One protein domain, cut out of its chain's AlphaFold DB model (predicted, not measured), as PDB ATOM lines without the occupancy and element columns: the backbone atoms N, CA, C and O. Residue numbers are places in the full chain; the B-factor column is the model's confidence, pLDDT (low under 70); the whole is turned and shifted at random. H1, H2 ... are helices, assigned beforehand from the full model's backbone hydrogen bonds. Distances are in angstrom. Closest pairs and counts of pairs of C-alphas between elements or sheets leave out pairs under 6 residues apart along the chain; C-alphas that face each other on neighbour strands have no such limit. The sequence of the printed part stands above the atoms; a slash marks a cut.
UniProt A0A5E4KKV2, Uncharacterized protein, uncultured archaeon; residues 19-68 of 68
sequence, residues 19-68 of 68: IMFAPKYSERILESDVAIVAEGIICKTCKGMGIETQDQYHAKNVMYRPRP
ATOM      1  N   ILE A  19     -13.935   3.651  33.622       83.62
ATOM      2  CA  ILE A  19     -15.065   4.047  32.778       83.62
ATOM      3  C   ILE A  19     -16.355   3.487  33.374       83.62
ATOM      4  O   ILE A  19     -16.448   2.297  33.664       83.62
ATOM      5  N   MET A  20     -17.360   4.352  33.514       83.50
ATOM      6  CA  MET A  20     -18.706   4.007  33.971       83.50
ATOM      7  C   MET A  20     -19.726   4.476  32.933       83.50
ATOM      8  O   MET A  20     -19.586   5.562  32.371       83.50
ATOM      9  N   PHE A  21     -20.773   3.689  32.699       83.50
ATOM     10  CA  PHE A  21     -21.904   4.078  31.859       83.50
ATOM     11  C   PHE A  21     -23.210   3.565  32.467       83.50
ATOM     12  O   PHE A  21     -23.208   2.615  33.245       83.50
ATOM     13  N   ALA A  22     -24.323   4.202  32.107       83.69
ATOM     14  CA  ALA A  22     -25.657   3.809  32.537       83.69
ATOM     15  C   ALA A  22     -26.602   3.758  31.328       83.69
ATOM     16  O   ALA A  22     -26.446   4.556  30.396       83.69
ATOM     17  N   PRO A  23     -27.582   2.841  31.322       86.31
ATOM     18  CA  PRO A  23     -28.618   2.827  30.306       86.31
ATOM     19  C   PRO A  23     -29.447   4.110  30.371       86.31
ATOM     20  O   PRO A  23     -29.581   4.755  31.417       86.31
ATOM     21  N   LYS A  24     -30.023   4.491  29.232       85.62
ATOM     22  CA  LYS A  24     -30.921   5.643  29.163       85.62
ATOM     23  C   LYS A  24     -32.079   5.440  30.149       85.62
ATOM     24  O   LYS A  24     -32.604   4.338  30.246       85.62
ATOM     25  N   TYR A  25     -32.442   6.497  30.876       87.06
ATOM     26  CA  TYR A  25     -33.448   6.478  31.953       87.06
ATOM     27  C   TYR A  25     -33.056   5.677  33.207       87.06
ATOM     28  O   TYR A  25     -33.883   5.516  34.100       87.06
ATOM     29  N   SER A  26     -31.796   5.231  33.314       77.19
ATOM     30  CA  SER A  26     -31.284   4.465  34.461       77.19
ATOM     31  C   SER A  26     -32.143   3.240  34.792       77.19
ATOM     32  O   SER A  26     -32.246   2.831  35.952       77.19
ATOM     33  N   GLU A  27     -32.780   2.674  33.766       81.06
ATOM     34  CA  GLU A  27     -33.605   1.485  33.888       81.06
ATOM     35  C   GLU A  27     -32.741   0.247  34.081       81.06
ATOM     36  O   GLU A  27     -31.612   0.141  33.595       81.06
ATOM     37  N   ARG A  28     -33.313  -0.740  34.759       83.81
ATOM     38  CA  ARG A  28     -32.628  -1.977  35.109       83.81
ATOM     39  C   ARG A  28     -32.684  -2.983  33.951       83.81
ATOM     40  O   ARG A  28     -33.212  -4.075  34.093       83.81
ATOM     41  N   ILE A  29     -32.181  -2.568  32.784       86.31
ATOM     42  CA  ILE A  29     -32.225  -3.345  31.529       86.31
ATOM     43  C   ILE A  29     -30.955  -4.159  31.266       86.31
ATOM     44  O   ILE A  29     -30.985  -5.121  30.505       86.31
ATOM     45  N   LEU A  30     -29.826  -3.774  31.870       85.81
ATOM     46  CA  LEU A  30     -28.546  -4.474  31.733       85.81
ATOM     47  C   LEU A  30     -28.496  -5.669  32.690       85.81
ATOM     48  O   LEU A  30     -27.682  -5.712  33.610       85.81
ATOM     49  N   GLU A  31     -29.390  -6.631  32.484       86.38
ATOM     50  CA  GLU A  31     -29.477  -7.864  33.270       86.38
ATOM     51  C   GLU A  31     -29.446  -9.103  32.369       86.38
ATOM     52  O   GLU A  31     -29.735  -9.026  31.173       86.38
ATOM     53  N   SER A  32     -29.108 -10.256  32.956       86.38
ATOM     54  CA  SER A  32     -29.136 -11.571  32.297       86.38
ATOM     55  C   SER A  32     -28.442 -11.559  30.921       86.38
ATOM     56  O   SER A  32     -27.283 -11.152  30.822       86.38
ATOM     57  N   ASP A  33     -29.137 -11.964  29.854       88.94
ATOM     58  CA  ASP A  33     -28.586 -12.057  28.499       88.94
ATOM     59  C   ASP A  33     -28.158 -10.699  27.934       88.94
ATOM     60  O   ASP A  33     -27.147 -10.606  27.236       88.94
ATOM     61  N   VAL A  34     -28.883  -9.625  28.267       87.62
ATOM     62  CA  VAL A  34     -28.573  -8.273  27.777       87.62
ATOM     63  C   VAL A  34     -27.223  -7.813  28.320       87.62
ATOM     64  O   VAL A  34     -26.424  -7.252  27.571       87.62
ATOM     65  N   ALA A  35     -26.933  -8.105  29.592       86.94
ATOM     66  CA  ALA A  35     -25.638  -7.800  30.196       86.94
ATOM     67  C   ALA A  35     -24.494  -8.562  29.508       86.94
ATOM     68  O   ALA A  35     -23.479  -7.957  29.166       86.94
ATOM     69  N   ILE A  36     -24.683  -9.859  29.241       86.44
ATOM     70  CA  ILE A  36     -23.673 -10.718  28.600       86.44
ATOM     71  C   ILE A  36     -23.380 -10.240  27.172       86.44
ATOM     72  O   ILE A  36     -22.223 -10.141  26.756       86.44
ATOM     73  N   VAL A  37     -24.424  -9.917  26.404       90.50
ATOM     74  CA  VAL A  37     -24.271  -9.422  25.031       90.50
ATOM     75  C   VAL A  37     -23.604  -8.047  25.019       90.50
ATOM     76  O   VAL A  37     -22.689  -7.826  24.221       90.50
ATOM     77  N   ALA A  38     -24.013  -7.140  25.911       89.56
ATOM     78  CA  ALA A  38     -23.410  -5.814  26.032       89.56
ATOM     79  C   ALA A  38     -21.918  -5.903  26.386       89.56
ATOM     80  O   ALA A  38     -21.096  -5.271  25.720       89.56
ATOM     81  N   GLU A  39     -21.556  -6.741  27.360       87.69
ATOM     82  CA  GLU A  39     -20.162  -7.015  27.721       87.69
ATOM     83  C   GLU A  39     -19.372  -7.546  26.517       87.69
ATOM     84  O   GLU A  39     -18.312  -7.016  26.176       87.69
ATOM     85  N   GLY A  40     -19.929  -8.521  25.794       89.44
ATOM     86  CA  GLY A  40     -19.306  -9.075  24.596       89.44
ATOM     87  C   GLY A  40     -19.050  -8.030  23.503       89.44
ATOM     88  O   GLY A  40     -17.991  -8.051  22.871       89.44
ATOM     89  N   ILE A  41     -19.986  -7.104  23.277       93.19
ATOM     90  CA  ILE A  41     -19.832  -6.016  22.296       93.19
ATOM     91  C   ILE A  41     -18.758  -5.022  22.752       93.19
ATOM     92  O   ILE A  41     -17.897  -4.647  21.948       93.19
ATOM     93  N   ILE A  42     -18.765  -4.634  24.028       91.00
ATOM     94  CA  ILE A  42     -17.787  -3.698  24.599       91.00
ATOM     95  C   ILE A  42     -16.380  -4.289  24.504       91.00
ATOM     96  O   ILE A  42     -15.499  -3.666  23.912       91.00
ATOM     97  N   CYS A  43     -16.173  -5.523  24.970       90.00
ATOM     98  CA  CYS A  43     -14.871  -6.186  24.906       90.00
ATOM     99  C   CYS A  43     -14.367  -6.353  23.464       90.00
ATOM    100  O   CYS A  43     -13.188  -6.110  23.194       90.00
ATOM    101  N   LYS A  44     -15.244  -6.717  22.515       94.06
ATOM    102  CA  LYS A  44     -14.882  -6.801  21.087       94.06
ATOM    103  C   LYS A  44     -14.448  -5.445  20.532       94.06
ATOM    104  O   LYS A  44     -13.445  -5.376  19.823       94.06
ATOM    105  N   THR A  45     -15.167  -4.382  20.886       94.88
ATOM    106  CA  THR A  45     -14.864  -3.013  20.447       94.88
ATOM    107  C   THR A  45     -13.536  -2.534  21.029       94.88
ATOM    108  O   THR A  45     -12.659  -2.113  20.276       94.88
ATOM    109  N   CYS A  46     -13.329  -2.692  22.342       91.88
ATOM    110  CA  CYS A  46     -12.071  -2.352  23.012       91.88
ATOM    111  C   CYS A  46     -10.882  -3.092  22.392       91.88
ATOM    112  O   CYS A  46      -9.869  -2.470  22.077       91.88
ATOM    113  N   LYS A  47     -11.027  -4.396  22.120       91.06
ATOM    114  CA  LYS A  47      -9.980  -5.191  21.468       91.06
ATOM    115  C   LYS A  47      -9.665  -4.688  20.058       91.06
ATOM    116  O   LYS A  47      -8.494  -4.600  19.703       91.06
ATOM    117  N   GLY A  48     -10.685  -4.318  19.279       94.56
ATOM    118  CA  GLY A  48     -10.510  -3.707  17.955       94.56
ATOM    119  C   GLY A  48      -9.771  -2.363  17.994       94.56
ATOM    120  O   GLY A  48      -9.081  -2.016  17.041       94.56
ATOM    121  N   MET A  49      -9.861  -1.642  19.113       93.25
ATOM    122  CA  MET A  49      -9.168  -0.371  19.348       93.25
ATOM    123  C   MET A  49      -7.800  -0.525  20.039       93.25
ATOM    124  O   MET A  49      -7.132   0.475  20.295       93.25
ATOM    125  N   GLY A  50      -7.373  -1.750  20.368       89.81
ATOM    126  CA  GLY A  50      -6.134  -1.993  21.117       89.81
ATOM    127  C   GLY A  50      -6.200  -1.558  22.588       89.81
ATOM    128  O   GLY A  50      -5.169  -1.240  23.180       89.81
ATOM    129  N   ILE A  51      -7.403  -1.513  23.167       89.44
ATOM    130  CA  ILE A  51      -7.649  -1.201  24.577       89.44
ATOM    131  C   ILE A  51      -7.807  -2.511  25.347       89.44
ATOM    132  O   ILE A  51      -8.662  -3.340  25.025       89.44
ATOM    133  N   GLU A  52      -7.005  -2.681  26.392       87.81
ATOM    134  CA  GLU A  52      -7.096  -3.822  27.296       87.81
ATOM    135  C   GLU A  52      -8.123  -3.546  28.402       87.81
ATOM    136  O   GLU A  52      -8.054  -2.539  29.104       87.81
ATOM    137  N   THR A  53      -9.097  -4.443  28.556       83.94
ATOM    138  CA  THR A  53     -10.116  -4.361  29.610       83.94
ATOM    139  C   THR A  53      -9.630  -5.113  30.845       83.94
ATOM    140  O   THR A  53      -9.451  -6.325  30.804       83.94
ATOM    141  N   GLN A  54      -9.411  -4.388  31.946       75.25
ATOM    142  CA  GLN A  54      -8.856  -4.946  33.189       75.25
ATOM    143  C   GLN A  54      -9.909  -5.580  34.108       75.25
ATOM    144  O   GLN A  54      -9.557  -6.379  34.972       75.25
ATOM    145  N   ASP A  55     -11.187  -5.234  33.936       65.12
ATOM    146  CA  ASP A  55     -12.252  -5.652  34.843       65.12
ATOM    147  C   ASP A  55     -13.325  -6.469  34.110       65.12
ATOM    148  O   ASP A  55     -14.216  -5.928  33.463       65.12
ATOM    149  N   GLN A  56     -13.190  -7.794  34.184       58.75
ATOM    150  CA  GLN A  56     -14.128  -8.770  33.609       58.75
ATOM    151  C   GLN A  56     -15.078  -9.359  34.669       58.75
ATOM    152  O   GLN A  56     -15.967 -10.141  34.351       58.75
ATOM    153  N   TYR A  57     -14.888  -9.029  35.955       48.88
ATOM    154  CA  TYR A  57     -15.555  -9.732  37.062       48.88
ATOM    155  C   TYR A  57     -16.353  -8.814  37.994       48.88
ATOM    156  O   TYR A  57     -17.212  -9.304  38.730       48.88
ATOM    157  N   HIS A  58     -16.134  -7.495  37.966       45.19
ATOM    158  CA  HIS A  58     -16.821  -6.566  38.870       45.19
ATOM    159  C   HIS A  58     -18.167  -6.039  38.336       45.19
ATOM    160  O   HIS A  58     -18.972  -5.505  39.105       45.19
ATOM    161  N   ALA A  59     -18.474  -6.265  37.051       46.34
ATOM    162  CA  ALA A  59     -19.728  -5.833  36.420       46.34
ATOM    163  C   ALA A  59     -20.989  -6.417  37.089       46.34
ATOM    164  O   ALA A  59     -22.050  -5.797  37.042       46.34
ATOM    165  N   LYS A  60     -20.873  -7.554  37.792       46.03
ATOM    166  CA  LYS A  60     -21.995  -8.171  38.519       46.03
ATOM    167  C   LYS A  60     -22.430  -7.388  39.768       46.03
ATOM    168  O   LYS A  60     -23.570  -7.542  40.185       46.03
ATOM    169  N   ASN A  61     -21.567  -6.539  40.346       42.28
ATOM    170  CA  ASN A  61     -21.786  -5.956  41.683       42.28
ATOM    171  C   ASN A  61     -21.676  -4.417  41.775       42.28
ATOM    172  O   ASN A  61     -21.774  -3.880  42.882       42.28
ATOM    173  N   VAL A  62     -21.461  -3.683  40.672       48.31
ATOM    174  CA  VAL A  62     -21.227  -2.215  40.738       48.31
ATOM    175  C   VAL A  62     -22.182  -1.360  39.911       48.31
ATOM    176  O   VAL A  62     -22.295  -0.167  40.177       48.31
ATOM    177  N   MET A  63     -22.965  -1.940  39.000       49.91
ATOM    178  CA  MET A  63     -23.902  -1.145  38.191       49.91
ATOM    179  C   MET A  63     -25.099  -0.580  38.982       49.91
ATOM    180  O   MET A  63     -25.743   0.350  38.511       49.91
ATOM    181  N   TYR A  64     -25.351  -1.051  40.209       47.22
ATOM    182  CA  TYR A  64     -26.295  -0.427  41.143       47.22
ATOM    183  C   TYR A  64     -25.739  -0.454  42.570       47.22
ATOM    184  O   TYR A  64     -26.001  -1.376  43.339       47.22
ATOM    185  N   ARG A  65     -25.003   0.588  42.959       44.62
ATOM    186  CA  ARG A  65     -24.948   0.980  44.372       44.62
ATOM    187  C   ARG A  65     -25.916   2.147  44.552       44.62
ATOM    188  O   ARG A  65     -25.602   3.237  44.069       44.62
ATOM    189  N   PRO A  66     -27.097   1.951  45.170       39.84
ATOM    190  CA  PRO A  66     -27.934   3.085  45.527       39.84
ATOM    191  C   PRO A  66     -27.106   3.992  46.442       39.84
ATOM    192  O   PRO A  66     -26.433   3.508  47.356       39.84
ATOM    193  N   ARG A  67     -27.075   5.295  46.144       48.34
ATOM    194  CA  ARG A  67     -26.497   6.261  47.086       48.34
ATOM    195  C   ARG A  67     -27.338   6.230  48.377       48.34
ATOM    196  O   ARG A  67     -28.556   6.104  48.244       48.34
ATOM    197  N   PRO A  68     -26.700   6.271  49.563       49.09
ATOM    198  CA  PRO A  68     -27.399   6.269  50.848       49.09
ATOM    199  C   PRO A  68     -28.304   7.491  51.017       49.09
ATOM    200  O   PRO A  68     -28.001   8.540  50.398       49.09
TER     201      PRO A  68
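What this domain is: This is residues 19 to 68 of the 68 residues of an uncharacterized protein of uncultured archaeon (UniProt A0A5E4KKV2). Look for one long helix, H1, in a loose, open path: residues 19 to 31 lead into it, and after it the chain folds back through residues 49 to 58 to the tiny helix H2 and a short tail. Residues 44 to 50, of which 44 to 48 belong to H1, stick out. The 50 printed residues hold H1, then H2, and no named strand; the class is all helix, with 21 residues in named elements, under half. The whole is only just loose, close to compact, with a radius of gyration of the C-alphas of 11.9 A, and elongated, spanning 37 by 21 by 18 A.

How they stand to each other: H1, residues 32 to 48, and H2, residues 59 to 62, are apart, with no C-alpha of the one within 8 A of the other. In H1 every O i to N i+4 pair is within hydrogen-bond range; H2 is too short for such a pair, and its one O i to N i+3 pair is not within range.

Where its parts are: Start at C-alpha 19, (-15.065, 4.047, 32.778). Find C-alpha 32 at (-29.136, -11.571, 32.297); from there H1 runs 24.8 A to C-alpha 48. H2 ends at C-alpha 62, (-21.227, -2.215, 40.738).

The domain as a whole: The C-alphas of Gly 48 and Pro 68, 38.3 A apart, are the two farthest apart. The printed part has no cut, and the link from H1 to H2 is short, 10 residues. Look at residues 55 to 68 for pLDDT under 70; the mean of the printed part is 76.5.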